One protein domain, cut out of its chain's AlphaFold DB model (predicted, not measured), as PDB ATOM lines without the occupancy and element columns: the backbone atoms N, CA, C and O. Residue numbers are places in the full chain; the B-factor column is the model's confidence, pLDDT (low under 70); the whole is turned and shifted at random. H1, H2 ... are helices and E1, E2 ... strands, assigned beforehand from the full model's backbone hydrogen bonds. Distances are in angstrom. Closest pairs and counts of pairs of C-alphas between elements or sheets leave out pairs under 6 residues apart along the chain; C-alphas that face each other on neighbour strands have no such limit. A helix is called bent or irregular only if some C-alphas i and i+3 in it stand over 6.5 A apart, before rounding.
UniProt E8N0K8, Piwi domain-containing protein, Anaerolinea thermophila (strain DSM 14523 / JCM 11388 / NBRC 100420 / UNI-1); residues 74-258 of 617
ATOM      1  N   TYR A  74     -13.289 -26.531 -24.457       95.06
ATOM      2  CA  TYR A  74     -12.699 -25.378 -23.771       95.06
ATOM      3  C   TYR A  74     -12.393 -24.208 -24.711       95.06
ATOM      4  O   TYR A  74     -11.687 -23.271 -24.337       95.06
ATOM      5  N   GLN A  75     -12.958 -24.207 -25.925       90.75
ATOM      6  CA  GLN A  75     -12.725 -23.143 -26.909       90.75
ATOM      7  C   GLN A  75     -13.081 -21.752 -26.375       90.75
ATOM      8  O   GLN A  75     -12.385 -20.785 -26.678       90.75
ATOM      9  N   THR A  76     -14.137 -21.632 -25.564       91.06
ATOM     10  CA  THR A  76     -14.527 -20.351 -24.955       91.06
ATOM     11  C   THR A  76     -13.479 -19.859 -23.954       91.06
ATOM     12  O   THR A  76     -13.168 -18.670 -23.948       91.06
ATOM     13  N   GLU A  77     -12.891 -20.743 -23.139       95.25
ATOM     14  CA  GLU A  77     -11.800 -20.376 -22.219       95.25
ATOM     15  C   GLU A  77     -10.543 -19.967 -22.991       95.25
ATOM     16  O   GLU A  77      -9.954 -18.927 -22.703       95.25
ATOM     17  N   ILE A  78     -10.193 -20.717 -24.038       94.69
ATOM     18  CA  ILE A  78      -9.066 -20.391 -24.918       94.69
ATOM     19  C   ILE A  78      -9.275 -19.025 -25.586       94.69
ATOM     20  O   ILE A  78      -8.379 -18.182 -25.590       94.69
ATOM     21  N   ARG A  79     -10.477 -18.744 -26.102       92.06
ATOM     22  CA  ARG A  79     -10.792 -17.444 -26.710       92.06
ATOM     23  C   ARG A  79     -10.682 -16.294 -25.712       92.06
ATOM     24  O   ARG A  79     -10.195 -15.236 -26.092       92.06
ATOM     25  N   ARG A  80     -11.037 -16.491 -24.436       94.31
ATOM     26  CA  ARG A  80     -10.857 -15.466 -23.387       94.31
ATOM     27  C   ARG A  80      -9.391 -15.106 -23.140       94.31
ATOM     28  O   ARG A  80      -9.120 -13.970 -22.768       94.31
ATOM     29  N   VAL A  81      -8.455 -16.029 -23.373       94.88
ATOM     30  CA  VAL A  81      -7.006 -15.753 -23.312       94.88
ATOM     31  C   VAL A  81      -6.554 -14.883 -24.491       94.88
ATOM     32  O   VAL A  81      -5.714 -13.994 -24.341       94.88
ATOM     33  N   LEU A  82      -7.115 -15.128 -25.677       93.88
ATOM     34  CA  LEU A  82      -6.696 -14.495 -26.928       93.88
ATOM     35  C   LEU A  82      -7.353 -13.131 -27.179       93.88
ATOM     36  O   LEU A  82      -6.717 -12.239 -27.741       93.88
ATOM     37  N   GLU A  83      -8.596 -12.950 -26.732       91.50
ATOM     38  CA  GLU A  83      -9.400 -11.737 -26.918       91.50
ATOM     39  C   GLU A  83      -8.686 -10.439 -26.502       91.50
ATOM     40  O   GLU A  83      -8.650  -9.495 -27.297       91.50
ATOM     41  N   PRO A  84      -8.035 -10.363 -25.323       93.56
ATOM     42  CA  PRO A  84      -7.386  -9.134 -24.869       93.56
ATOM     43  C   PRO A  84      -6.120  -8.794 -25.666       93.56
ATOM     44  O   PRO A  84      -5.530  -7.737 -25.470       93.56
ATOM     45  N   LYS A  85      -5.657  -9.699 -26.538       93.25
ATOM     46  CA  LYS A  85      -4.437  -9.542 -27.345       93.25
ATOM     47  C   LYS A  85      -4.720  -8.963 -28.733       93.25
ATOM     48  O   LYS A  85      -3.798  -8.874 -29.551       93.25
ATOM     49  N   ARG A  86      -5.978  -8.597 -28.999       92.06
ATOM     50  CA  ARG A  86      -6.404  -7.878 -30.200       92.06
ATOM     51  C   ARG A  86      -5.767  -6.492 -30.266       92.06
ATOM     52  O   ARG A  86      -5.496  -5.871 -29.243       92.06
ATOM     53  N   GLN A  87      -5.541  -6.006 -31.482       94.00
ATOM     54  CA  GLN A  87      -5.008  -4.661 -31.723       94.00
ATOM     55  C   GLN A  87      -5.836  -3.962 -32.796       94.00
ATOM     56  O   GLN A  87      -6.130  -4.562 -33.828       94.00
ATOM     57  N   ASN A  88      -6.204  -2.705 -32.552       94.56
ATOM     58  CA  ASN A  88      -7.017  -1.896 -33.458       94.56
ATOM     59  C   ASN A  88      -6.157  -0.850 -34.176       94.56
ATOM     60  O   ASN A  88      -5.287  -0.224 -33.573       94.56
ATOM     61  N   PHE A  89      -6.465  -0.629 -35.448       93.81
ATOM     62  CA  PHE A  89      -5.806   0.298 -36.366       93.81
ATOM     63  C   PHE A  89      -6.881   1.080 -37.140       93.81
ATOM     64  O   PHE A  89      -6.976   1.012 -38.362       93.81
ATOM     65  N   GLY A  90      -7.772   1.767 -36.420       91.88
ATOM     66  CA  GLY A  90      -8.898   2.490 -37.018       91.88
ATOM     67  C   GLY A  90      -9.999   1.551 -37.524       91.88
ATOM     68  O   GLY A  90     -10.672   0.905 -36.726       91.88
ATOM     69  N   LYS A  91     -10.195   1.476 -38.847       92.94
ATOM     70  CA  LYS A  91     -11.208   0.608 -39.489       92.94
ATOM     71  C   LYS A  91     -10.803  -0.868 -39.554       92.94
ATOM     72  O   LYS A  91     -11.604  -1.728 -39.910       92.94
ATOM     73  N   VAL A  92      -9.556  -1.166 -39.208       94.62
ATOM     74  CA  VAL A  92      -8.980  -2.508 -39.270       94.62
ATOM     75  C   VAL A  92      -8.547  -2.943 -37.880       94.62
ATOM     76  O   VAL A  92      -8.088  -2.130 -37.082       94.62
ATOM     77  N   ARG A  93      -8.654  -4.237 -37.590       94.12
ATOM     78  CA  ARG A  93      -8.095  -4.847 -36.385       94.12
ATOM     79  C   ARG A  93      -7.391  -6.157 -36.694       94.12
ATOM     80  O   ARG A  93      -7.688  -6.817 -37.688       94.12
ATOM     81  N   THR A  94      -6.471  -6.534 -35.818       93.88
ATOM     82  CA  THR A  94      -5.835  -7.849 -35.830       93.88
ATOM     83  C   THR A  94      -6.313  -8.667 -34.645       93.88
ATOM     84  O   THR A  94      -6.173  -8.219 -33.502       93.88
ATOM     85  N   ASP A  95      -6.787  -9.878 -34.919       92.12
ATOM     86  CA  ASP A  95      -7.270 -10.818 -33.914       92.12
ATOM     87  C   ASP A  95      -6.328 -12.023 -33.827       92.12
ATOM     88  O   ASP A  95      -5.728 -12.437 -34.824       92.12
ATOM     89  N   ARG A  96      -6.181 -12.574 -32.617       92.81
ATOM     90  CA  ARG A  96      -5.427 -13.809 -32.390       92.81
ATOM     91  C   ARG A  96      -6.350 -15.003 -32.507       92.81
ATOM     92  O   ARG A  96      -7.471 -14.979 -32.011       92.81
ATOM     93  N   ASP A  97      -5.826 -16.039 -33.127       90.50
ATOM     94  CA  ASP A  97      -6.533 -17.280 -33.371       90.50
ATOM     95  C   ASP A  97      -5.620 -18.463 -33.061       90.50
ATOM     96  O   ASP A  97      -4.407 -18.288 -32.896       90.50
ATOM     97  N   TYR A  98      -6.190 -19.655 -32.934       92.56
ATOM     98  CA  TYR A  98      -5.442 -20.845 -32.559       92.56
ATOM     99  C   TYR A  98      -5.867 -22.073 -33.351       92.56
ATOM    100  O   TYR A  98      -7.008 -22.218 -33.768       92.56
ATOM    101  N   ALA A  99      -4.925 -22.995 -33.511       91.62
ATOM    102  CA  ALA A  99      -5.175 -24.311 -34.065       91.62
ATOM    103  C   ALA A  99      -4.573 -25.378 -33.151       91.62
ATOM    104  O   ALA A  99      -3.457 -25.227 -32.644       91.62
ATOM    105  N   LEU A 100      -5.319 -26.463 -32.969       93.38
ATOM    106  CA  LEU A 100      -4.909 -27.643 -32.216       93.38
ATOM    107  C   LEU A 100      -4.775 -28.817 -33.181       93.38
ATOM    108  O   LEU A 100      -5.611 -28.989 -34.070       93.38
ATOM    109  N   ARG A 101      -3.729 -29.626 -33.015       92.69
ATOM    110  CA  ARG A 101      -3.491 -30.797 -33.868       92.69
ATOM    111  C   ARG A 101      -2.856 -31.935 -33.082       92.69
ATOM    112  O   ARG A 101      -1.930 -31.685 -32.312       92.69
ATOM    113  N   GLY A 102      -3.330 -33.155 -33.326       93.19
ATOM    114  CA  GLY A 102      -2.742 -34.385 -32.802       93.19
ATOM    115  C   GLY A 102      -1.486 -34.836 -33.551       93.19
ATOM    116  O   GLY A 102      -1.384 -34.689 -34.775       93.19
ATOM    117  N   TRP A 103      -0.549 -35.411 -32.801       93.12
ATOM    118  CA  TRP A 103       0.719 -35.978 -33.256       93.12
ATOM    119  C   TRP A 103       1.008 -37.289 -32.522       93.12
ATOM    120  O   TRP A 103       0.489 -37.517 -31.432       93.12
ATOM    121  N   ALA A 104       1.868 -38.117 -33.112       93.38
ATOM    122  CA  ALA A 104       2.480 -39.263 -32.449       93.38
ATOM    123  C   ALA A 104       3.987 -39.016 -32.362       93.38
ATOM    124  O   ALA A 104       4.680 -39.123 -33.372       93.38
ATOM    125  N   VAL A 105       4.486 -38.641 -31.185       92.94
ATOM    126  CA  VAL A 105       5.916 -38.402 -30.947       92.94
ATOM    127  C   VAL A 105       6.490 -39.657 -30.308       92.94
ATOM    128  O   VAL A 105       6.096 -39.997 -29.205       92.94
ATOM    129  N   ASN A 106       7.377 -40.379 -30.996       90.19
ATOM    130  CA  ASN A 106       7.903 -41.678 -30.553       90.19
ATOM    131  C   ASN A 106       6.800 -42.663 -30.118       90.19
ATOM    132  O   ASN A 106       6.951 -43.385 -29.139       90.19
ATOM    133  N   ASN A 107       5.687 -42.685 -30.860       90.62
ATOM    134  CA  ASN A 107       4.490 -43.475 -30.546       90.62
ATOM    135  C   ASN A 107       3.770 -43.080 -29.237       90.62
ATOM    136  O   ASN A 107       2.945 -43.840 -28.740       90.62
ATOM    137  N   GLU A 108       4.020 -41.879 -28.710       93.25
ATOM    138  CA  GLU A 108       3.238 -41.269 -27.634       93.25
ATOM    139  C   GLU A 108       2.285 -40.195 -28.187       93.25
ATOM    140  O   GLU A 108       2.655 -39.441 -29.101       93.25
ATOM    141  N   PRO A 109       1.048 -40.103 -27.667       95.38
ATOM    142  CA  PRO A 109       0.090 -39.100 -28.104       95.38
ATOM    143  C   PRO A 109       0.536 -37.698 -27.691       95.38
ATOM    144  O   PRO A 109       0.853 -37.433 -26.534       95.38
ATOM    145  N   ALA A 110       0.506 -36.770 -28.640       95.50
ATOM    146  CA  ALA A 110       0.909 -35.392 -28.421       95.50
ATOM    147  C   ALA A 110      -0.065 -34.412 -29.078       95.50
ATOM    148  O   ALA A 110      -0.680 -34.706 -30.104       95.50
ATOM    149  N   VAL A 111      -0.167 -33.208 -28.513       96.06
ATOM    150  CA  VAL A 111      -0.950 -32.107 -29.084       96.06
ATOM    151  C   VAL A 111      -0.031 -30.928 -29.348       96.06
ATOM    152  O   VAL A 111       0.658 -30.446 -28.452       96.06
ATOM    153  N   SER A 112      -0.052 -30.416 -30.575       94.81
ATOM    154  CA  SER A 112       0.555 -29.127 -30.882       94.81
ATOM    155  C   SER A 112      -0.473 -28.010 -30.799       94.81
ATOM    156  O   SER A 112      -1.571 -28.140 -31.347       94.81
ATOM    157  N   ILE A 113      -0.062 -26.886 -30.222       95.25
ATOM    158  CA  ILE A 113      -0.835 -25.647 -30.171       95.25
ATOM    159  C   ILE A 113      -0.143 -24.627 -31.073       95.25
ATOM    160  O   ILE A 113       1.033 -24.311 -30.885       95.25
ATOM    161  N   ALA A 114      -0.870 -24.095 -32.048       93.00
ATOM    162  CA  ALA A 114      -0.411 -23.009 -32.901       93.00
ATOM    163  C   ALA A 114      -1.256 -21.762 -32.650       93.00
ATOM    164  O   ALA A 114      -2.469 -21.864 -32.518       93.00
ATOM    165  N   VAL A 115      -0.615 -20.593 -32.628       92.62
ATOM    166  CA  VAL A 115      -1.287 -19.288 -32.567       92.62
ATOM    167  C   VAL A 115      -0.971 -18.512 -33.839       92.62
ATOM    168  O   VAL A 115       0.194 -18.432 -34.254       92.62
ATOM    169  N   SER A 116      -2.007 -17.955 -34.456       89.81
ATOM    170  CA  SER A 116      -1.953 -17.165 -35.683       89.81
ATOM    171  C   SER A 116      -2.637 -15.809 -35.492       89.81
ATOM    172  O   SER A 116      -3.225 -15.513 -34.450       89.81
ATOM    173  N   SER A 117      -2.503 -14.955 -36.504       90.38
ATOM    174  CA  SER A 117      -3.052 -13.605 -36.516       90.38
ATOM    175  C   SER A 117      -3.907 -13.438 -37.766       90.38
ATOM    176  O   SER A 117      -3.430 -13.713 -38.865       90.38
ATOM    177  N   ASN A 118      -5.138 -12.965 -37.603       89.38
ATOM    178  CA  ASN A 118      -6.054 -12.646 -38.696       89.38
ATOM    179  C   ASN A 118      -6.305 -11.134 -38.734       89.38
ATOM    180  O   ASN A 118      -6.281 -10.486 -37.689       89.38
ATOM    181  N   ILE A 119      -6.566 -10.576 -39.917       92.00
ATOM    182  CA  ILE A 119      -6.951  -9.171 -40.080       92.00
ATOM    183  C   ILE A 119      -8.444  -9.108 -40.409       92.00
ATOM    184  O   ILE A 119      -8.920  -9.777 -41.327       92.00
ATOM    185  N   PHE A 120      -9.175  -8.273 -39.681       92.94
ATOM    186  CA  PHE A 120     -10.602  -8.060 -39.879       92.94
ATOM    187  C   PHE A 120     -10.933  -6.577 -39.963       92.94
ATOM    188  O   PHE A 120     -10.219  -5.730 -39.424       92.94
ATOM    189  N   HIS A 121     -12.065  -6.269 -40.586       93.88
ATOM    190  CA  HIS A 121     -12.686  -4.963 -40.443       93.88
ATOM    191  C   HIS A 121     -13.302  -4.831 -39.036       93.88
ATOM    192  O   HIS A 121     -13.803  -5.805 -38.458       93.88
ATOM    193  N   THR A 122     -13.247  -3.632 -38.449       93.38
ATOM    194  CA  THR A 122     -13.753  -3.394 -37.082       93.38
ATOM    195  C   THR A 122     -15.272  -3.451 -36.993       93.38
ATOM    196  O   THR A 122     -15.799  -3.872 -35.962       93.38
ATOM    197  N   GLN A 123     -15.961  -3.126 -38.081       94.00
ATOM    198  CA  GLN A 123     -17.412  -3.258 -38.221       94.00
ATOM    199  C   GLN A 123     -17.837  -4.667 -38.661       94.00
ATOM    200  O   GLN A 123     -17.073  -5.377 -39.322       94.00
ATOM    201  N   LEU A 124     -19.056  -5.059 -38.293       94.06
ATOM    202  CA  LEU A 124     -19.748  -6.214 -38.872       94.06
ATOM    203  C   LEU A 124     -20.182  -5.911 -40.316       94.06
ATOM    204  O   LEU A 124     -20.164  -4.764 -40.756       94.06
ATOM    205  N   LEU A 125     -20.568  -6.938 -41.075       94.88
ATOM    206  CA  LEU A 125     -20.892  -6.785 -42.494       94.88
ATOM    207  C   LEU A 125     -22.092  -5.857 -42.707       94.88
ATOM    208  O   LEU A 125     -22.050  -5.062 -43.632       94.88
ATOM    209  N   HIS A 126     -23.122  -5.913 -41.856       93.88
ATOM    210  CA  HIS A 126     -24.296  -5.033 -41.982       93.88
ATOM    211  C   HIS A 126     -23.942  -3.545 -41.788       93.88
ATOM    212  O   HIS A 126     -24.344  -2.701 -42.583       93.88
ATOM    213  N   GLU A 127     -23.120  -3.231 -40.784       94.50
ATOM    214  CA  GLU A 127     -22.590  -1.883 -40.538       94.50
ATOM    215  C   GLU A 127     -21.702  -1.415 -41.694       94.50
ATOM    216  O   GLU A 127     -21.802  -0.275 -42.136       94.50
ATOM    217  N   PHE A 128     -20.837  -2.300 -42.198       92.56
ATOM    218  CA  PHE A 128     -19.958  -2.001 -43.321       92.56
ATOM    219  C   PHE A 128     -20.755  -1.759 -44.608       92.56
ATOM    220  O   PHE A 128     -20.505  -0.780 -45.309       92.56
ATOM    221  N   ALA A 129     -21.757  -2.596 -44.886       92.44
ATOM    222  CA  ALA A 129     -22.640  -2.485 -46.042       92.44
ATOM    223  C   ALA A 129     -23.371  -1.138 -46.085       92.44
ATOM    224  O   ALA A 129     -23.486  -0.546 -47.153       92.44
ATOM    225  N   ALA A 130     -23.787  -0.616 -44.927       91.75
ATOM    226  CA  ALA A 130     -24.426   0.695 -44.821       91.75
ATOM    227  C   ALA A 130     -23.504   1.868 -45.217       91.75
ATOM    228  O   ALA A 130     -23.985   2.971 -45.464       91.75
ATOM    229  N   THR A 131     -22.184   1.654 -45.282       89.94
ATOM    230  CA  THR A 131     -21.215   2.671 -45.731       89.94
ATOM    231  C   THR A 131     -20.938   2.636 -47.236       89.94
ATOM    232  O   THR A 131     -20.273   3.537 -47.752       89.94
ATOM    233  N   LEU A 132     -21.419   1.605 -47.938       89.25
ATOM    234  CA  LEU A 132     -21.201   1.421 -49.371       89.25
ATOM    235  C   LEU A 132     -22.250   2.185 -50.179       89.25
ATOM    236  O   LEU A 132     -23.363   2.428 -49.715       89.25
ATOM    237  N   LYS A 133     -21.902   2.560 -51.415       89.75
ATOM    238  CA  LYS A 133     -22.857   3.230 -52.314       89.75
ATOM    239  C   LYS A 133     -23.893   2.245 -52.842       89.75
ATOM    240  O   LYS A 133     -25.019   2.634 -53.134       89.75
ATOM    241  N   SER A 134     -23.498   0.983 -52.981       91.06
ATOM    242  CA  SER A 134     -24.333  -0.099 -53.479       91.06
ATOM    243  C   SER A 134     -24.031  -1.399 -52.720       91.06
ATOM    244  O   SER A 134     -22.863  -1.762 -52.577       91.06
ATOM    245  N   PRO A 135     -25.057  -2.155 -52.278       88.38
ATOM    246  CA  PRO A 135     -24.862  -3.469 -51.665       88.38
ATOM    247  C   PRO A 135     -24.100  -4.455 -52.555       88.38
ATOM    248  O   PRO A 135     -23.399  -5.319 -52.041       88.38
ATOM    249  N   GLN A 136     -24.196  -4.322 -53.881       90.81
ATOM    250  CA  GLN A 136     -23.517  -5.184 -54.850       90.81
ATOM    251  C   GLN A 136     -21.987  -5.144 -54.712       90.81
ATOM    252  O   GLN A 136     -21.328  -6.120 -55.063       90.81
ATOM    253  N   GLU A 137     -21.426  -4.080 -54.127       88.56
ATOM    254  CA  GLU A 137     -19.999  -3.978 -53.794       88.56
ATOM    255  C   GLU A 137     -19.543  -5.017 -52.746       88.56
ATOM    256  O   GLU A 137     -18.346  -5.208 -52.546       88.56
ATOM    257  N   LEU A 138     -20.476  -5.714 -52.083       90.31
ATOM    258  CA  LEU A 138     -20.168  -6.808 -51.159       90.31
ATOM    259  C   LEU A 138     -19.758  -8.106 -51.867       90.31
ATOM    260  O   LEU A 138     -19.107  -8.950 -51.252       90.31
ATOM    261  N   ILE A 139     -20.150  -8.300 -53.129       91.00
ATOM    262  CA  ILE A 139     -19.848  -9.527 -53.874       91.00
ATOM    263  C   ILE A 139     -18.332  -9.616 -54.103       91.00
ATOM    264  O   ILE A 139     -17.688  -8.652 -54.505       91.00
ATOM    265  N   GLY A 140     -17.753 -10.784 -53.826       82.50
ATOM    266  CA  GLY A 140     -16.309 -11.028 -53.876       82.50
ATOM    267  C   GLY A 140     -15.571 -10.724 -52.567       82.50
ATOM    268  O   GLY A 140     -14.416 -11.124 -52.418       82.50
ATOM    269  N   ILE A 141     -16.216 -10.090 -51.578       88.50
ATOM    270  CA  ILE A 141     -15.597  -9.858 -50.268       88.50
ATOM    271  C   ILE A 141     -15.534 -11.168 -49.480       88.50
ATOM    272  O   ILE A 141     -16.527 -11.883 -49.322       88.50
ATOM    273  N   MET A 142     -14.356 -11.468 -48.931       90.44
ATOM    274  CA  MET A 142     -14.187 -12.564 -47.982       90.44
ATOM    275  C   MET A 142     -14.694 -12.150 -46.601       90.44
ATOM    276  O   MET A 142     -14.358 -11.084 -46.089       90.44
ATOM    277  N   VAL A 143     -15.471 -13.017 -45.965       92.31
ATOM    278  CA  VAL A 143     -16.058 -12.799 -44.643       92.31
ATOM    279  C   VAL A 143     -15.786 -13.980 -43.721       92.31
ATOM    280  O   VAL A 143     -15.675 -15.126 -44.157       92.31
ATOM    281  N   ALA A 144     -15.688 -13.695 -42.427       91.56
ATOM    282  CA  ALA A 144     -15.724 -14.688 -41.365       91.56
ATOM    283  C   ALA A 144     -17.085 -14.647 -40.672       91.56
ATOM    284  O   ALA A 144     -17.636 -13.567 -40.457       91.56
ATOM    285  N   VAL A 145     -17.615 -15.810 -40.304       88.62
ATOM    286  CA  VAL A 145     -18.821 -15.891 -39.476       88.62
ATOM    287  C   VAL A 145     -18.425 -15.609 -38.037       88.62
ATOM    288  O   VAL A 145     -17.642 -16.345 -37.446       88.62
ATOM    289  N   ASP A 146     -18.955 -14.537 -37.460       80.12
ATOM    290  CA  ASP A 146     -18.636 -14.144 -36.096       80.12
ATOM    291  C   ASP A 146     -18.970 -15.287 -35.127       80.12
ATOM    292  O   ASP A 146     -19.982 -15.980 -35.255       80.12
ATOM    293  N   LYS A 147     -18.070 -15.528 -34.170       70.19
ATOM    294  CA  LYS A 147     -18.134 -16.627 -33.187       70.19
ATOM    295  C   LYS A 147     -18.047 -18.051 -33.757       70.19
ATOM    296  O   LYS A 147     -17.877 -18.974 -32.954       70.19
ATOM    297  N   LYS A 148     -18.040 -18.262 -35.075       70.62
ATOM    298  CA  LYS A 148     -17.731 -19.559 -35.704       70.62
ATOM    299  C   LYS A 148     -16.352 -19.491 -36.363       70.62
ATOM    300  O   LYS A 148     -15.958 -18.466 -36.897       70.62
ATOM    301  N   ASP A 149     -15.582 -20.571 -36.297       66.81
ATOM    302  CA  ASP A 149     -14.281 -20.629 -36.977       66.81
ATOM    303  C   ASP A 149     -14.482 -20.991 -38.459       66.81
ATOM    304  O   ASP A 149     -14.220 -22.105 -38.908       66.81
ATOM    305  N   PHE A 150     -15.134 -20.084 -39.188       78.75
ATOM    306  CA  PHE A 150     -15.663 -20.342 -40.523       78.75
ATOM    307  C   PHE A 150     -15.533 -19.105 -41.410       78.75
ATOM    308  O   PHE A 150     -15.910 -18.007 -41.002       78.75
ATOM    309  N   LYS A 151     -15.013 -19.281 -42.629       87.81
ATOM    310  CA  LYS A 151     -14.775 -18.204 -43.600       87.81
ATOM    311  C   LYS A 151     -15.287 -18.599 -44.981       87.81
ATOM    312  O   LYS A 151     -15.207 -19.769 -45.347       87.81
ATOM    313  N   GLY A 152     -15.751 -17.621 -45.749       88.94
ATOM    314  CA  GLY A 152     -16.189 -17.799 -47.132       88.94
ATOM    315  C   GLY A 152     -16.187 -16.484 -47.903       88.94
ATOM    316  O   GLY A 152     -16.013 -15.420 -47.314       88.94
ATOM    317  N   THR A 153     -16.374 -16.558 -49.216       91.25
ATOM    318  CA  THR A 153     -16.490 -15.385 -50.092       91.25
ATOM    319  C   THR A 153     -17.952 -15.129 -50.415       91.25
ATOM    320  O   THR A 153     -18.672 -16.069 -50.738       91.25
ATOM    321  N   ILE A 154     -18.406 -13.880 -50.331       91.62
ATOM    322  CA  ILE A 154     -19.769 -13.517 -50.730       91.62
ATOM    323  C   ILE A 154     -19.904 -13.698 -52.243       91.62
ATOM    324  O   ILE A 154     -19.193 -13.050 -53.005       91.62
ATOM    325  N   ILE A 155     -20.824 -14.558 -52.672       93.38
ATOM    326  CA  ILE A 155     -21.097 -14.817 -54.094       93.38
ATOM    327  C   ILE A 155     -22.429 -14.224 -54.555       93.38
ATOM    328  O   ILE A 155     -22.624 -14.008 -55.745       93.38
ATOM    329  N   GLU A 156     -23.346 -13.952 -53.624       94.75
ATOM    330  CA  GLU A 156     -24.692 -13.477 -53.945       94.75
ATOM    331  C   GLU A 156     -25.314 -12.748 -52.750       94.75
ATOM    332  O   GLU A 156     -25.094 -13.122 -51.594       94.75
ATOM    333  N   ILE A 157     -26.135 -11.737 -53.031       95.50
ATOM    334  CA  ILE A 157     -27.036 -11.113 -52.059       95.50
ATOM    335  C   ILE A 157     -28.407 -11.743 -52.281       95.50
ATOM    336  O   ILE A 157     -29.009 -11.541 -53.331       95.50
ATOM    337  N   THR A 158     -28.874 -12.536 -51.321       93.50
ATOM    338  CA  THR A 158     -30.040 -13.418 -51.497       93.50
ATOM    339  C   THR A 158     -31.379 -12.748 -51.201       93.50
ATOM    340  O   THR A 158     -32.413 -13.371 -51.399       93.50
ATOM    341  N   GLY A 159     -31.363 -11.507 -50.715       92.56
ATOM    342  CA  GLY A 159     -32.546 -10.758 -50.288       92.56
ATOM    343  C   GLY A 159     -32.373 -10.213 -48.874       92.56
ATOM    344  O   GLY A 159     -31.249 -10.110 -48.374       92.56
ATOM    345  N   ASN A 160     -33.474  -9.886 -48.209       94.94
ATOM    346  CA  ASN A 160     -33.494  -9.375 -46.837       94.94
ATOM    347  C   ASN A 160     -33.974 -10.439 -45.844       94.94
ATOM    348  O   ASN A 160     -34.567 -11.457 -46.213       94.94
ATOM    349  N   VAL A 161     -33.744 -10.193 -44.557       95.38
ATOM    350  CA  VAL A 161     -34.175 -11.098 -43.492       95.38
ATOM    351  C   VAL A 161     -35.688 -11.297 -43.522       95.38
ATOM    352  O   VAL A 161     -36.110 -12.432 -43.340       95.38
ATOM    353  N   ARG A 162     -36.503 -10.275 -43.818       95.06
ATOM    354  CA  ARG A 162     -37.970 -10.410 -43.911       95.06
ATOM    355  C   ARG A 162     -38.408 -11.602 -44.768       95.06
ATOM    356  O   ARG A 162     -39.281 -12.356 -44.358       95.06
ATOM    357  N   GLU A 163     -37.791 -11.773 -45.933       93.31
ATOM    358  CA  GLU A 163     -38.141 -12.819 -46.903       93.31
ATOM    359  C   GLU A 163     -37.533 -14.178 -46.527       93.31
ATOM    360  O   GLU A 163     -38.106 -15.231 -46.796       93.31
ATOM    361  N   MET A 164     -36.371 -14.160 -45.871       94.19
ATOM    362  CA  MET A 164     -35.558 -15.349 -45.613       94.19
ATOM    363  C   MET A 164     -35.674 -15.896 -44.181       94.19
ATOM    364  O   MET A 164     -35.147 -16.979 -43.911       94.19
ATOM    365  N   ARG A 165     -36.323 -15.185 -43.247       94.19
ATOM    366  CA  ARG A 165     -36.293 -15.483 -41.801       94.19
ATOM    367  C   ARG A 165     -36.780 -16.890 -41.489       94.19
ATOM    368  O   ARG A 165     -36.080 -17.637 -40.808       94.19
ATOM    369  N   GLU A 166     -37.950 -17.266 -41.999       92.69
ATOM    370  CA  GLU A 166     -38.534 -18.591 -41.756       92.69
ATOM    371  C   GLU A 166     -37.641 -19.704 -42.306       92.69
ATOM    372  O   GLU A 166     -37.354 -20.682 -41.610       92.69
ATOM    373  N   TRP A 167     -37.115 -19.522 -43.521       92.25
ATOM    374  CA  TRP A 167     -36.198 -20.480 -44.130       92.25
ATOM    375  C   TRP A 167     -34.904 -20.614 -43.314       92.25
ATOM    376  O   TRP A 167     -34.506 -21.731 -42.975       92.25
ATOM    377  N   LEU A 168     -34.282 -19.498 -42.917       91.25
ATOM    378  CA  LEU A 168     -33.059 -19.479 -42.109       91.25
ATOM    379  C   LEU A 168     -33.268 -20.133 -40.738       91.25
ATOM    380  O   LEU A 168     -32.414 -20.901 -40.286       91.25
ATOM    381  N   LEU A 169     -34.412 -19.885 -40.094       90.94
ATOM    382  CA  LEU A 169     -34.795 -20.547 -38.849       90.94
ATOM    383  C   LEU A 169     -35.034 -22.046 -39.058       90.94
ATOM    384  O   LEU A 169     -34.620 -22.835 -38.215       90.94
ATOM    385  N   SER A 170     -35.631 -22.471 -40.174       85.88
ATOM    386  CA  SER A 170     -35.833 -23.898 -40.471       85.88
ATOM    387  C   SER A 170     -34.514 -24.658 -40.677       85.88
ATOM    388  O   SER A 170     -34.412 -25.837 -40.345       85.88
ATOM    389  N   LYS A 171     -33.477 -23.980 -41.191       84.31
ATOM    390  CA  LYS A 171     -32.151 -24.565 -41.450       84.31
ATOM    391  C   LYS A 171     -31.177 -24.439 -40.276       84.31
ATOM    392  O   LYS A 171     -30.148 -25.115 -40.262       84.31
ATOM    393  N   SER A 172     -31.497 -23.622 -39.273       81.62
ATOM    394  CA  SER A 172     -30.635 -23.376 -38.115       81.62
ATOM    395  C   SER A 172     -31.065 -24.202 -36.904       81.62
ATOM    396  O   SER A 172     -32.142 -24.002 -36.345       81.62
ATOM    397  N   SER A 173     -30.181 -25.098 -36.459       73.12
ATOM    398  CA  SER A 173     -30.362 -25.912 -35.243       73.12
ATOM    399  C   SER A 173     -29.650 -25.344 -34.008       73.12
ATOM    400  O   SER A 173     -29.927 -25.769 -32.894       73.12
ATOM    401  N   ASP A 174     -28.753 -24.377 -34.196       78.31
ATOM    402  CA  ASP A 174     -28.009 -23.722 -33.120       78.31
ATOM    403  C   ASP A 174     -28.829 -22.586 -32.489       78.31
ATOM    404  O   ASP A 174     -29.222 -21.649 -33.184       78.31
ATOM    405  N   GLU A 175     -29.071 -22.654 -31.179       81.62
ATOM    406  CA  GLU A 175     -29.930 -21.715 -30.445       81.62
ATOM    407  C   GLU A 175     -29.424 -20.269 -30.523       81.62
ATOM    408  O   GLU A 175     -30.211 -19.354 -30.762       81.62
ATOM    409  N   MET A 176     -28.106 -20.054 -30.428       82.06
ATOM    410  CA  MET A 176     -27.511 -18.721 -30.578       82.06
ATOM    411  C   MET A 176     -27.775 -18.150 -31.977       82.06
ATOM    412  O   MET A 176     -28.197 -17.002 -32.107       82.06
ATOM    413  N   THR A 177     -27.553 -18.951 -33.023       86.19
ATOM    414  CA  THR A 177     -27.820 -18.564 -34.416       86.19
ATOM    415  C   THR A 177     -29.303 -18.256 -34.626       86.19
ATOM    416  O   THR A 177     -29.635 -17.229 -35.211       86.19
ATOM    417  N   ARG A 178     -30.204 -19.106 -34.113       89.38
ATOM    418  CA  ARG A 178     -31.655 -18.877 -34.186       89.38
ATOM    419  C   ARG A 178     -32.043 -17.572 -33.501       89.38
ATOM    420  O   ARG A 178     -32.786 -16.795 -34.082       89.38
ATOM    421  N   ASN A 179     -31.494 -17.310 -32.316       90.12
ATOM    422  CA  ASN A 179     -31.760 -16.086 -31.572       90.12
ATOM    423  C   ASN A 179     -31.329 -14.831 -32.352       90.12
ATOM    424  O   ASN A 179     -32.090 -13.867 -32.424       90.12
ATOM    425  N   LEU A 180     -30.150 -14.865 -32.987       90.12
ATOM    426  CA  LEU A 180     -29.679 -13.783 -33.859       90.12
ATOM    427  C   LEU A 180     -30.621 -13.573 -35.051       90.12
ATOM    428  O   LEU A 180     -31.039 -12.449 -35.303       90.12
ATOM    429  N   ILE A 181     -31.019 -14.653 -35.733       93.06
ATOM    430  CA  ILE A 181     -31.951 -14.580 -36.868       93.06
ATOM    431  C   ILE A 181     -33.319 -14.056 -36.432       93.06
ATOM    432  O   ILE A 181     -33.923 -13.296 -37.175       93.06
ATOM    433  N   SER A 182     -33.830 -14.431 -35.260       92.38
ATOM    434  CA  SER A 182     -35.140 -13.978 -34.773       92.38
ATOM    435  C   SER A 182     -35.177 -12.487 -34.432       92.38
ATOM    436  O   SER A 182     -36.214 -11.865 -34.628       92.38
ATOM    437  N   HIS A 183     -34.065 -11.914 -33.964       93.81
ATOM    438  CA  HIS A 183     -33.989 -10.506 -33.547       93.81
ATOM    439  C   HIS A 183     -33.387  -9.571 -34.605       93.81
ATOM    440  O   HIS A 183     -33.375  -8.358 -34.405       93.81
ATOM    441  N   ALA A 184     -32.889 -10.108 -35.721       93.06
ATOM    442  CA  ALA A 184     -32.350  -9.312 -36.819       93.06
ATOM    443  C   ALA A 184     -33.431  -8.406 -37.448       93.06
ATOM    444  O   ALA A 184     -34.565  -8.874 -37.612       93.06
ATOM    445  N   PRO A 185     -33.123  -7.151 -37.823       95.44
ATOM    446  CA  PRO A 185     -34.046  -6.279 -38.546       95.44
ATOM    447  C   PRO A 185     -34.528  -6.896 -39.861       95.44
ATOM    448  O   PRO A 185     -33.787  -7.598 -40.542       95.44
ATOM    449  N   ASP A 186     -35.781  -6.633 -40.224       95.06
ATOM    450  CA  ASP A 186     -36.409  -7.164 -41.441       95.06
ATOM    451  C   ASP A 186     -35.696  -6.748 -42.734       95.06
ATOM    452  O   ASP A 186     -35.666  -7.506 -43.701       95.06
ATOM    453  N   ASP A 187     -35.152  -5.538 -42.750       93.88
ATOM    454  CA  ASP A 187     -34.451  -4.926 -43.874       93.88
ATOM    455  C   ASP A 187     -32.971  -5.327 -43.955       93.88
ATOM    456  O   ASP A 187     -32.314  -5.034 -44.957       93.88
ATOM    457  N   GLU A 188     -32.448  -6.036 -42.950       95.38
ATOM    458  CA  GLU A 188     -31.070  -6.518 -42.951       95.38
ATOM    459  C   GLU A 188     -30.822  -7.463 -44.136       95.38
ATOM    460  O   GLU A 188     -31.644  -8.320 -44.464       95.38
ATOM    461  N   LEU A 189     -29.663  -7.326 -44.783       95.75
ATOM    462  CA  LEU A 189     -29.289  -8.171 -45.911       95.75
ATOM    463  C   LEU A 189     -28.991  -9.609 -45.481       95.75
ATOM    464  O   LEU A 189     -28.343  -9.875 -44.466       95.75
ATOM    465  N   THR A 190     -29.371 -10.530 -46.354       96.50
ATOM    466  CA  THR A 190     -28.906 -11.913 -46.359       96.50
ATOM    467  C   THR A 190     -27.960 -12.117 -47.530       96.50
ATOM    468  O   THR A 190     -28.184 -11.612 -48.633       96.50
ATOM    469  N   VAL A 191     -26.870 -12.835 -47.286       96.12
ATOM    470  CA  VAL A 191     -25.841 -13.089 -48.293       96.12
ATOM    471  C   VAL A 191     -25.505 -14.570 -48.348       96.12
ATOM    472  O   VAL A 191     -25.435 -15.254 -47.321       96.12
ATOM    473  N   LYS A 192     -25.264 -15.062 -49.562       95.56
ATOM    474  CA  LYS A 192     -24.728 -16.395 -49.811       95.56
ATOM    475  C   LYS A 192     -23.213 -16.313 -49.849       95.56
ATOM    476  O   LYS A 192     -22.642 -15.538 -50.617       95.56
ATOM    477  N   ILE A 193     -22.574 -17.139 -49.034       93.50
ATOM    478  CA  ILE A 193     -21.126 -17.277 -48.992       93.50
ATOM    479  C   ILE A 193     -20.711 -18.647 -49.511       93.50
ATOM    480  O   ILE A 193     -21.307 -19.670 -49.168       93.50
ATOM    481  N   GLU A 194     -19.669 -18.658 -50.328       90.19
ATOM    482  CA  GLU A 194     -19.045 -19.856 -50.857       90.19
ATOM    483  C   GLU A 194     -17.777 -20.194 -50.079       90.19
ATOM    484  O   GLU A 194     -16.944 -19.343 -49.762       90.19
ATOM    485  N   THR A 195     -17.635 -21.479 -49.783       82.56
ATOM    486  CA  THR A 195     -16.397 -22.086 -49.304       82.56
ATOM    487  C   THR A 195     -15.889 -23.073 -50.341       82.56
ATOM    488  O   THR A 195     -16.589 -23.410 -51.290       82.56
ATOM    489  N   ARG A 196     -14.692 -23.627 -50.124       69.38
ATOM    490  CA  ARG A 196     -14.117 -24.635 -51.030       69.38
ATOM    491  C   ARG A 196     -15.023 -25.847 -51.273       69.38
ATOM    492  O   ARG A 196     -14.884 -26.494 -52.304       69.38
ATOM    493  N   THR A 197     -15.892 -26.186 -50.321       69.75
ATOM    494  CA  THR A 197     -16.672 -27.432 -50.344       69.75
ATOM    495  C   THR A 197     -18.179 -27.224 -50.403       69.75
ATOM    496  O   THR A 197     -18.904 -28.166 -50.709       69.75
ATOM    497  N   SER A 198     -18.687 -26.048 -50.034       81.38
ATOM    498  CA  SER A 198     -20.124 -25.836 -49.816       81.38
ATOM    499  C   SER A 198     -20.499 -24.355 -49.823       81.38
ATOM    500  O   SER A 198     -19.647 -23.489 -49.609       81.38
ATOM    501  N   GLN A 199     -21.787 -24.077 -50.008       90.00
ATOM    502  CA  GLN A 199     -22.367 -22.735 -49.975       90.00
ATOM    503  C   GLN A 199     -23.372 -22.623 -48.825       90.00
ATOM    504  O   GLN A 199     -24.084 -23.580 -48.521       90.00
ATOM    505  N   TYR A 200     -23.430 -21.455 -48.192       89.88
ATOM    506  CA  TYR A 200     -24.285 -21.197 -47.031       89.88
ATOM    507  C   TYR A 200     -24.876 -19.794 -47.107       89.88
ATOM    508  O   TYR A 200     -24.234 -18.891 -47.633       89.88
ATOM    509  N   ILE A 201     -26.071 -19.599 -46.552       92.94
ATOM    510  CA  ILE A 201     -26.716 -18.283 -46.473       92.94
ATOM    511  C   ILE A 201     -26.681 -17.807 -45.022       92.94
ATOM    512  O   ILE A 201     -27.031 -18.562 -44.114       92.94
ATOM    513  N   TYR A 202     -26.262 -16.560 -44.817       94.19
ATOM    514  CA  TYR A 202     -26.180 -15.915 -43.509       94.19
ATOM    515  C   TYR A 202     -26.778 -14.508 -43.554       94.19
ATOM    516  O   TYR A 202     -26.749 -13.840 -44.585       94.19
ATOM    517  N   ILE A 203     -27.282 -14.051 -42.408       95.25
ATOM    518  CA  ILE A 203     -27.616 -12.638 -42.186       95.25
ATOM    519  C   ILE A 203     -26.319 -11.825 -42.018       95.25
ATOM    520  O   ILE A 203     -25.325 -12.335 -41.487       95.25
ATOM    521  N   ALA A 204     -26.297 -10.576 -42.475       95.00
ATOM    522  CA  ALA A 204     -25.088  -9.753 -42.496       95.00
ATOM    523  C   ALA A 204     -24.509  -9.451 -41.093       95.00
ATOM    524  O   ALA A 204     -23.298  -9.332 -40.919       95.00
ATOM    525  N   SER A 205     -25.329  -9.385 -40.051       94.25
ATOM    526  CA  SER A 205     -24.915  -9.189 -38.656       94.25
ATOM    527  C   SER A 205     -24.133 -10.367 -38.077       94.25
ATOM    528  O   SER A 205     -23.393 -10.198 -37.109       94.25
ATOM    529  N   MET A 206     -24.202 -11.542 -38.708       93.31
ATOM    530  CA  MET A 206     -23.383 -12.701 -38.350       93.31
ATOM    531  C   MET A 206     -22.010 -12.706 -39.019       93.31
ATOM    532  O   MET A 206     -21.223 -13.615 -38.767       93.31
ATOM    533  N   LEU A 207     -21.715 -11.749 -39.895       94.62
ATOM    534  CA  LEU A 207     -20.527 -11.772 -40.737       94.62
ATOM    535  C   LEU A 207     -19.612 -10.593 -40.431       94.62
ATOM    536  O   LEU A 207     -20.055  -9.494 -40.104       94.62
ATOM    537  N   ARG A 208     -18.309 -10.815 -40.579       94.25
ATOM    538  CA  ARG A 208     -17.277  -9.787 -40.455       94.25
ATOM    539  C   ARG A 208     -16.366  -9.811 -41.680       94.25
ATOM    540  O   ARG A 208     -15.822 -10.877 -41.977       94.25
ATOM    541  N   PRO A 209     -16.154  -8.675 -42.370       93.69
ATOM    542  CA  PRO A 209     -15.215  -8.615 -43.483       93.69
ATOM    543  C   PRO A 209     -13.795  -8.999 -43.054       93.69
ATOM    544  O   PRO A 209     -13.263  -8.487 -42.062       93.69
ATOM    545  N   VAL A 210     -13.184  -9.904 -43.814       91.31
ATOM    546  CA  VAL A 210     -11.761 -10.235 -43.734       91.31
ATOM    547  C   VAL A 210     -11.014  -9.228 -44.594       91.31
ATOM    548  O   VAL A 210     -11.344  -9.040 -45.761       91.31
ATOM    549  N   VAL A 211     -10.007  -8.576 -44.021       89.25
ATOM    550  CA  VAL A 211      -9.230  -7.547 -44.724       89.25
ATOM    551  C   VAL A 211      -7.894  -8.145 -45.145       89.25
ATOM    552  O   VAL A 211      -7.209  -8.757 -44.327       89.25
ATOM    553  N   ARG A 212      -7.490  -7.980 -46.406       83.88
ATOM    554  CA  ARG A 212      -6.165  -8.420 -46.867       83.88
ATOM    555  C   ARG A 212      -5.139  -7.306 -46.686       83.88
ATOM    556  O   ARG A 212      -5.480  -6.127 -46.606       83.88
ATOM    557  N   MET A 213      -3.854  -7.669 -46.659       79.00
ATOM    558  CA  MET A 213      -2.758  -6.694 -46.560       79.00
ATOM    559  C   MET A 213      -2.795  -5.649 -47.688       79.00
ATOM    560  O   MET A 213      -2.529  -4.474 -47.430       79.00
ATOM    561  N   GLY A 214      -3.171  -6.056 -48.908       70.25
ATOM    562  CA  GLY A 214      -3.320  -5.159 -50.061       70.25
ATOM    563  C   GLY A 214      -4.445  -4.126 -49.913       70.25
ATOM    564  O   GLY A 214      -4.342  -3.019 -50.441       70.25
ATOM    565  N   ASP A 215      -5.478  -4.424 -49.120       76.50
ATOM    566  CA  ASP A 215      -6.638  -3.543 -48.951       76.50
ATOM    567  C   ASP A 215      -6.439  -2.466 -47.880       76.50
ATOM    568  O   ASP A 215      -7.197  -1.500 -47.826       76.50
ATOM    569  N   LEU A 216      -5.407  -2.576 -47.036       81.12
ATOM    570  CA  LEU A 216      -5.206  -1.687 -45.882       81.12
ATOM    571  C   LEU A 216      -5.162  -0.200 -46.258       81.12
ATOM    572  O   LEU A 216      -5.735   0.636 -45.557       81.12
ATOM    573  N   LYS A 217      -4.558   0.130 -47.406       76.06
ATOM    574  CA  LYS A 217      -4.504   1.508 -47.913       76.06
ATOM    575  C   LYS A 217      -5.890   2.066 -48.242       76.06
ATOM    576  O   LYS A 217      -6.128   3.241 -47.978       76.06
ATOM    577  N   LYS A 218      -6.814   1.236 -48.748       78.00
ATOM    578  CA  LYS A 218      -8.210   1.631 -49.025       78.00
ATOM    579  C   LYS A 218      -8.935   2.047 -47.741       78.00
ATOM    580  O   LYS A 218      -9.827   2.886 -47.772       78.00
ATOM    581  N   PHE A 219      -8.503   1.508 -46.602       82.94
ATOM    582  CA  PHE A 219      -9.022   1.840 -45.278       82.94
ATOM    583  C   PHE A 219      -8.234   2.946 -44.559       82.94
ATOM    584  O   PHE A 219      -8.530   3.238 -43.401       82.94
ATOM    585  N   GLY A 220      -7.247   3.567 -45.218       83.25
ATOM    586  CA  GLY A 220      -6.393   4.595 -44.614       83.25
ATOM    587  C   GLY A 220      -5.437   4.055 -43.545       83.25
ATOM    588  O   GLY A 220      -5.002   4.811 -42.680       83.25
ATOM    589  N   VAL A 221      -5.125   2.756 -43.572       87.56
ATOM    590  CA  VAL A 221      -4.275   2.088 -42.578       87.56
ATOM    591  C   VAL A 221      -2.890   1.818 -43.158       87.56
ATOM    592  O   VAL A 221      -2.769   1.270 -44.252       87.56
ATOM    593  N   ASP A 222      -1.836   2.164 -42.410       81.62
ATOM    594  CA  ASP A 222      -0.451   1.868 -42.794       81.62
ATOM    595  C   ASP A 222      -0.166   0.353 -42.701       81.62
ATOM    596  O   ASP A 222      -0.143  -0.205 -41.591       81.62
ATOM    597  N   PRO A 223       0.134  -0.329 -43.828       81.75
ATOM    598  CA  PRO A 223       0.469  -1.750 -43.828       81.75
ATOM    599  C   PRO A 223       1.643  -2.117 -42.913       81.75
ATOM    600  O   PRO A 223       1.705  -3.238 -42.405       81.75
ATOM    601  N   ARG A 224       2.583  -1.196 -42.666       79.56
ATOM    602  CA  ARG A 224       3.760  -1.464 -41.823       79.56
ATOM    603  C   ARG A 224       3.374  -1.690 -40.363       79.56
ATOM    604  O   ARG A 224       3.945  -2.573 -39.718       79.56
ATOM    605  N   GLN A 225       2.403  -0.933 -39.855       85.25
ATOM    606  CA  GLN A 225       1.927  -1.065 -38.477       85.25
ATOM    607  C   GLN A 225       1.208  -2.401 -38.274       85.25
ATOM    608  O   GLN A 225       1.545  -3.151 -37.355       85.25
ATOM    609  N   VAL A 226       0.304  -2.748 -39.194       86.38
ATOM    610  CA  VAL A 226      -0.436  -4.019 -39.162       86.38
ATOM    611  C   VAL A 226       0.513  -5.207 -39.323       86.38
ATOM    612  O   VAL A 226       0.447  -6.156 -38.547       86.38
ATOM    613  N   SER A 227       1.478  -5.140 -40.248       83.12
ATOM    614  CA  SER A 227       2.482  -6.199 -40.436       83.12
ATOM    615  C   SER A 227       3.299  -6.468 -39.166       83.12
ATOM    616  O   SER A 227       3.564  -7.625 -38.830       83.12
ATOM    617  N   LYS A 228       3.663  -5.418 -38.415       83.19
ATOM    618  CA  LYS A 228       4.342  -5.564 -37.120       83.19
ATOM    619  C   LYS A 228       3.454  -6.275 -36.095       83.19
ATOM    620  O   LYS A 228       3.965  -7.098 -35.347       83.19
ATOM    621  N   ALA A 229       2.154  -5.988 -36.081       86.81
ATOM    622  CA  ALA A 229       1.194  -6.611 -35.173       86.81
ATOM    623  C   ALA A 229       0.841  -8.059 -35.542       86.81
ATOM    624  O   ALA A 229       0.502  -8.850 -34.660       86.81
ATOM    625  N   LEU A 230       0.919  -8.429 -36.824       86.19
ATOM    626  CA  LEU A 230       0.710  -9.804 -37.282       86.19
ATOM    627  C   LEU A 230       1.844 -10.746 -36.870       86.19
ATOM    628  O   LEU A 230       1.583 -11.916 -36.579       86.19
ATOM    629  N   ARG A 231       3.080 -10.234 -36.838       84.94
ATOM    630  CA  ARG A 231       4.279 -10.976 -36.430       84.94
ATOM    631  C   ARG A 231       4.288 -11.164 -34.916       84.94
ATOM    632  O   ARG A 231       4.098 -10.211 -34.166       84.94
ATOM    633  N   LEU A 232       4.536 -12.392 -34.467       85.88
ATOM    634  CA  LEU A 232       4.585 -12.728 -33.046       85.88
ATOM    635  C   LEU A 232       6.005 -13.137 -32.664       85.88
ATOM    636  O   LEU A 232       6.437 -14.265 -32.928       85.88
ATOM    637  N   ASP A 233       6.706 -12.219 -32.002       87.44
ATOM    638  CA  ASP A 233       8.037 -12.481 -31.457       87.44
ATOM    639  C   ASP A 233       8.009 -13.722 -30.532       87.44
ATOM    640  O   ASP A 233       6.998 -13.948 -29.847       87.44
ATOM    641  N   PRO A 234       9.089 -14.532 -30.479       89.62
ATOM    642  CA  PRO A 234       9.092 -15.815 -29.770       89.62
ATOM    643  C   PRO A 234       8.579 -15.775 -28.323       89.62
ATOM    644  O   PRO A 234       7.731 -16.611 -28.003       89.62
ATOM    645  N   PRO A 235       8.964 -14.802 -27.466       91.19
ATOM    646  CA  PRO A 235       8.438 -14.719 -26.102       91.19
ATOM    647  C   PRO A 235       6.920 -14.518 -26.049       91.19
ATOM    648  O   PRO A 235       6.232 -15.167 -25.261       91.19
ATOM    649  N   ILE A 236       6.388 -13.641 -26.909       90.69
ATOM    650  CA  ILE A 236       4.955 -13.324 -26.957       90.69
ATOM    651  C   ILE A 236       4.186 -14.559 -27.415       90.69
ATOM    652  O   ILE A 236       3.226 -14.967 -26.764       90.69
ATOM    653  N   ARG A 237       4.627 -15.183 -28.515       92.31
ATOM    654  CA  ARG A 237       3.973 -16.376 -29.058       92.31
ATOM    655  C   ARG A 237       3.991 -17.524 -28.051       92.31
ATOM    656  O   ARG A 237       2.959 -18.155 -27.841       92.31
ATOM    657  N   TYR A 238       5.141 -17.776 -27.429       93.12
ATOM    658  CA  TYR A 238       5.294 -18.835 -26.434       93.12
ATOM    659  C   TYR A 238       4.411 -18.603 -25.202       93.12
ATOM    660  O   TYR A 238       3.801 -19.553 -24.724       93.12
ATOM    661  N   SER A 239       4.269 -17.357 -24.725       94.19
ATOM    662  CA  SER A 239       3.348 -17.051 -23.616       94.19
ATOM    663  C   SER A 239       1.912 -17.439 -23.952       94.19
ATOM    664  O   SER A 239       1.282 -18.137 -23.165       94.19
ATOM    665  N   LEU A 240       1.422 -17.073 -25.143       95.31
ATOM    666  CA  LEU A 240       0.066 -17.429 -25.578       95.31
ATOM    667  C   LEU A 240      -0.114 -18.947 -25.670       95.31
ATOM    668  O   LEU A 240      -1.095 -19.483 -25.168       95.31
ATOM    669  N   VAL A 241       0.856 -19.650 -26.260       95.50
ATOM    670  CA  VAL A 241       0.842 -21.118 -26.333       95.50
ATOM    671  C   VAL A 241       0.801 -21.738 -24.934       95.50
ATOM    672  O   VAL A 241       0.016 -22.651 -24.696       95.50
ATOM    673  N   ARG A 242       1.599 -21.224 -23.994       95.50
ATOM    674  CA  ARG A 242       1.645 -21.702 -22.609       95.50
ATOM    675  C   ARG A 242       0.342 -21.431 -21.854       95.50
ATOM    676  O   ARG A 242      -0.104 -22.299 -21.113       95.50
ATOM    677  N   GLU A 243      -0.274 -20.267 -22.050       97.19
ATOM    678  CA  GLU A 243      -1.576 -19.919 -21.461       97.19
ATOM    679  C   GLU A 243      -2.685 -20.857 -21.973       97.19
ATOM    680  O   GLU A 243      -3.485 -21.351 -21.182       97.19
ATOM    681  N   ILE A 244      -2.683 -21.196 -23.269       97.06
ATOM    682  CA  ILE A 244      -3.601 -22.196 -23.841       97.06
ATOM    683  C   ILE A 244      -3.308 -23.595 -23.281       97.06
ATOM    684  O   ILE A 244      -4.227 -24.305 -22.872       97.06
ATOM    685  N   ALA A 245      -2.035 -23.997 -23.221       97.06
ATOM    686  CA  ALA A 245      -1.638 -25.299 -22.686       97.06
ATOM    687  C   ALA A 245      -2.047 -25.467 -21.214       97.06
ATOM    688  O   ALA A 245      -2.464 -26.552 -20.812       97.06
ATOM    689  N   ALA A 246      -1.981 -24.395 -20.418       97.94
ATOM    690  CA  ALA A 246      -2.393 -24.401 -19.019       97.94
ATOM    691  C   ALA A 246      -3.877 -24.758 -18.839       97.94
ATOM    692  O   ALA A 246      -4.212 -25.448 -17.878       97.94
ATOM    693  N   ILE A 247      -4.752 -24.367 -19.775       98.06
ATOM    694  CA  ILE A 247      -6.166 -24.783 -19.776       98.06
ATOM    695  C   ILE A 247      -6.258 -26.305 -19.939       98.06
ATOM    696  O   ILE A 247      -6.915 -26.973 -19.146       98.06
ATOM    697  N   GLY A 248      -5.540 -26.876 -20.911       97.19
ATOM    698  CA  GLY A 248      -5.512 -28.328 -21.115       97.19
ATOM    699  C   GLY A 248      -4.966 -29.099 -19.909       97.19
ATOM    700  O   GLY A 248      -5.539 -30.118 -19.530       97.19
ATOM    701  N   LYS A 249      -3.911 -28.588 -19.260       97.69
ATOM    702  CA  LYS A 249      -3.341 -29.178 -18.034       97.69
ATOM    703  C   LYS A 249      -4.308 -29.112 -16.852       97.69
ATOM    704  O   LYS A 249      -4.501 -30.106 -16.164       97.69
ATOM    705  N   LYS A 250      -4.960 -27.962 -16.644       97.69
ATOM    706  CA  LYS A 250      -5.978 -27.757 -15.596       97.69
ATOM    707  C   LYS A 250      -7.105 -28.789 -15.686       97.69
ATOM    708  O   LYS A 250      -7.617 -29.216 -14.658       97.69
ATOM    709  N   HIS A 251      -7.481 -29.183 -16.901       96.94
ATOM    710  CA  HIS A 251      -8.524 -30.178 -17.150       96.94
ATOM    711  C   HIS A 251      -7.997 -31.615 -17.301       96.94
ATOM    712  O   HIS A 251      -8.765 -32.499 -17.664       96.94
ATOM    713  N   GLY A 252      -6.712 -31.863 -17.023       96.44
ATOM    714  CA  GLY A 252      -6.114 -33.202 -17.079       96.44
ATOM    715  C   GLY A 252      -6.010 -33.793 -18.487       96.44
ATOM    716  O   GLY A 252      -5.863 -35.001 -18.626       96.44
ATOM    717  N   ILE A 253      -6.103 -32.964 -19.532       96.75
ATOM    718  CA  ILE A 253      -6.041 -33.404 -20.936       96.75
ATOM    719  C   ILE A 253      -4.599 -33.419 -21.444       96.75
ATOM    720  O   ILE A 253      -4.236 -34.254 -22.266       96.75
ATOM    721  N   LEU A 254      -3.787 -32.459 -20.993       96.75
ATOM    722  CA  LEU A 254      -2.403 -32.298 -21.430       96.75
ATOM    723  C   LEU A 254      -1.430 -32.568 -20.284       96.75
ATOM    724  O   LEU A 254      -1.651 -32.118 -19.160       96.75
ATOM    725  N   ALA A 255      -0.324 -33.230 -20.614       93.38
ATOM    726  CA  ALA A 255       0.859 -33.342 -19.770       93.38
ATOM    727  C   ALA A 255       1.840 -32.178 -20.030       93.38
ATOM    728  O   ALA A 255       1.514 -31.190 -20.700       93.38
ATOM    729  N   ASP A 256       3.049 -32.273 -19.475       92.00
ATOM    730  CA  ASP A 256       4.128 -31.325 -19.746       92.00
ATOM    731  C   ASP A 256       4.618 -31.378 -21.200       92.00
ATOM    732  O   ASP A 256       4.460 -32.367 -21.910       92.00
ATOM    733  N   SER A 257       5.183 -30.262 -21.664       91.69
ATOM    734  CA  SER A 257       5.721 -30.152 -23.020       91.69
ATOM    735  C   SER A 257       7.023 -30.933 -23.171       91.69
ATOM    736  O   SER A 257       7.827 -30.985 -22.244       91.69
ATOM    737  N   PHE A 258       7.281 -31.441 -24.376       91.94
ATOM    738  CA  PHE A 258       8.586 -32.002 -24.723       91.94
ATOM    739  C   PHE A 258       9.682 -30.935 -24.636       91.94
ATOM    740  O   PHE A 258       9.559 -29.853 -25.213       91.94
TER     741      PHE A 258
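What this domain is: This is residues 74 to 258 of the 617 residues of the protein "Piwi domain-containing protein" of Anaerolinea thermophila (strain DSM 14523 / JCM 11388 / NBRC 100420 / UNI-1) (UniProt E8N0K8). Two lobes are joined where the end of E3 meets E8: one holds a curled, strongly twisted sheet, E7 E6 E5 E4 E8, with the helical hairpin H4 and H5 at its E7 side; the other is a long strand hairpin, E2 and E3, with short E1 beside it and two helices that pack on each other and slant across its strands, H1 over E2 and H8 over E3. The printed part has 185 residues, with eight named helices and eight named strands in the order H1 E1 E2 E3 H2 H3 E4 E5 H4 H5 E6 E7 E8 H6 H7 H8. Both sheets are antiparallel, and the class is mixed. The whole is only just compact, close to loose, with a radius of gyration of the C-alphas of 19.0 A and spans of 55 by 42 by 27 A.

How they stand to each other: The five-strand sheet runs E7 (residues 199 to 203), E6 (189 to 194), E5 (151 to 160), E4 (142 to 145), E8 (207 to 209). N 193 and O 200 (2.8 A), N 155 and O 192 (2.9 A), N 143 and O 152 (2.8 A), and N 144 and O 208 (2.9 A) are within hydrogen-bond range across its successive pairs. E5 bends by 79 degrees at residue 155. H4 (161 to 171) is over E7 and E6, at a height over the sheet of 9.4 A, in two layers, a helix on one face of a sheet. H5 (175 to 183) touches H4, closest C-alphas Leu 169 and Arg 178, 5.9 A. H2 (125 to 129) is on this sheet, over none of its strands; H3 (135 to 138) only grazes it. E1 (87 to 89), E2 (92 to 105) and E3 (108 to 121) form a meander, each strand the antiparallel neighbour of the one before; N 89 and O 92 are 2.7 A apart, N 99 and O 114 2.9 A. The closest C-alphas of E3 and E8 are His 121 and Pro 209, 5.4 A. H8 (234 to 250) is over E3 and, with residues 240 to 247 alone, touches H1 (74 to 85) at a shallow tilt of 28 degrees, opposite ways; Ile 78 and Ile 244 have the closest C-alphas, 5.9 A. H7 (223 to 230) is over E2, on the opposite face from H1. H6 (213 to 219) only grazes this sheet; it and H7 only just touch, only at the corner, with 3 pairs of C-alphas within 8 A. Every O i to N i+4 pair is within hydrogen-bond range in H2, H5 and H7, against 6 of 8 in H1, 5 of 7 in H4, 12 of 13 in H8 and 0 of 3 in H6, which has 3 of 4 O i to N i+3 pairs; H3 is too short for an i+4 pair.

Where its parts are: H1 begins at C-alpha 74 (-12.699, -25.378, -23.771), and H8 ends at C-alpha 250 (-5.978, -27.757, -15.596). First to last C-alpha, E3 measures 41.7 A, E2 39.7 A, H8 23.9 A and E5 20.9 A. H4 and H6 are irregular, with C-alphas 163 and 166 7.7 A apart and 214 and 217 7.1 A; H1 is only just so, 81 and 84 being 6.8 A apart.

The domain as a whole: The C-alphas of Asn 106 and Lys 133 are the two farthest apart, 58.6 A. The printed part has no cut, and its links between named elements are tight. The mean pLDDT of the printed part is 90.4; residues 149, 196 and 197 are under 70.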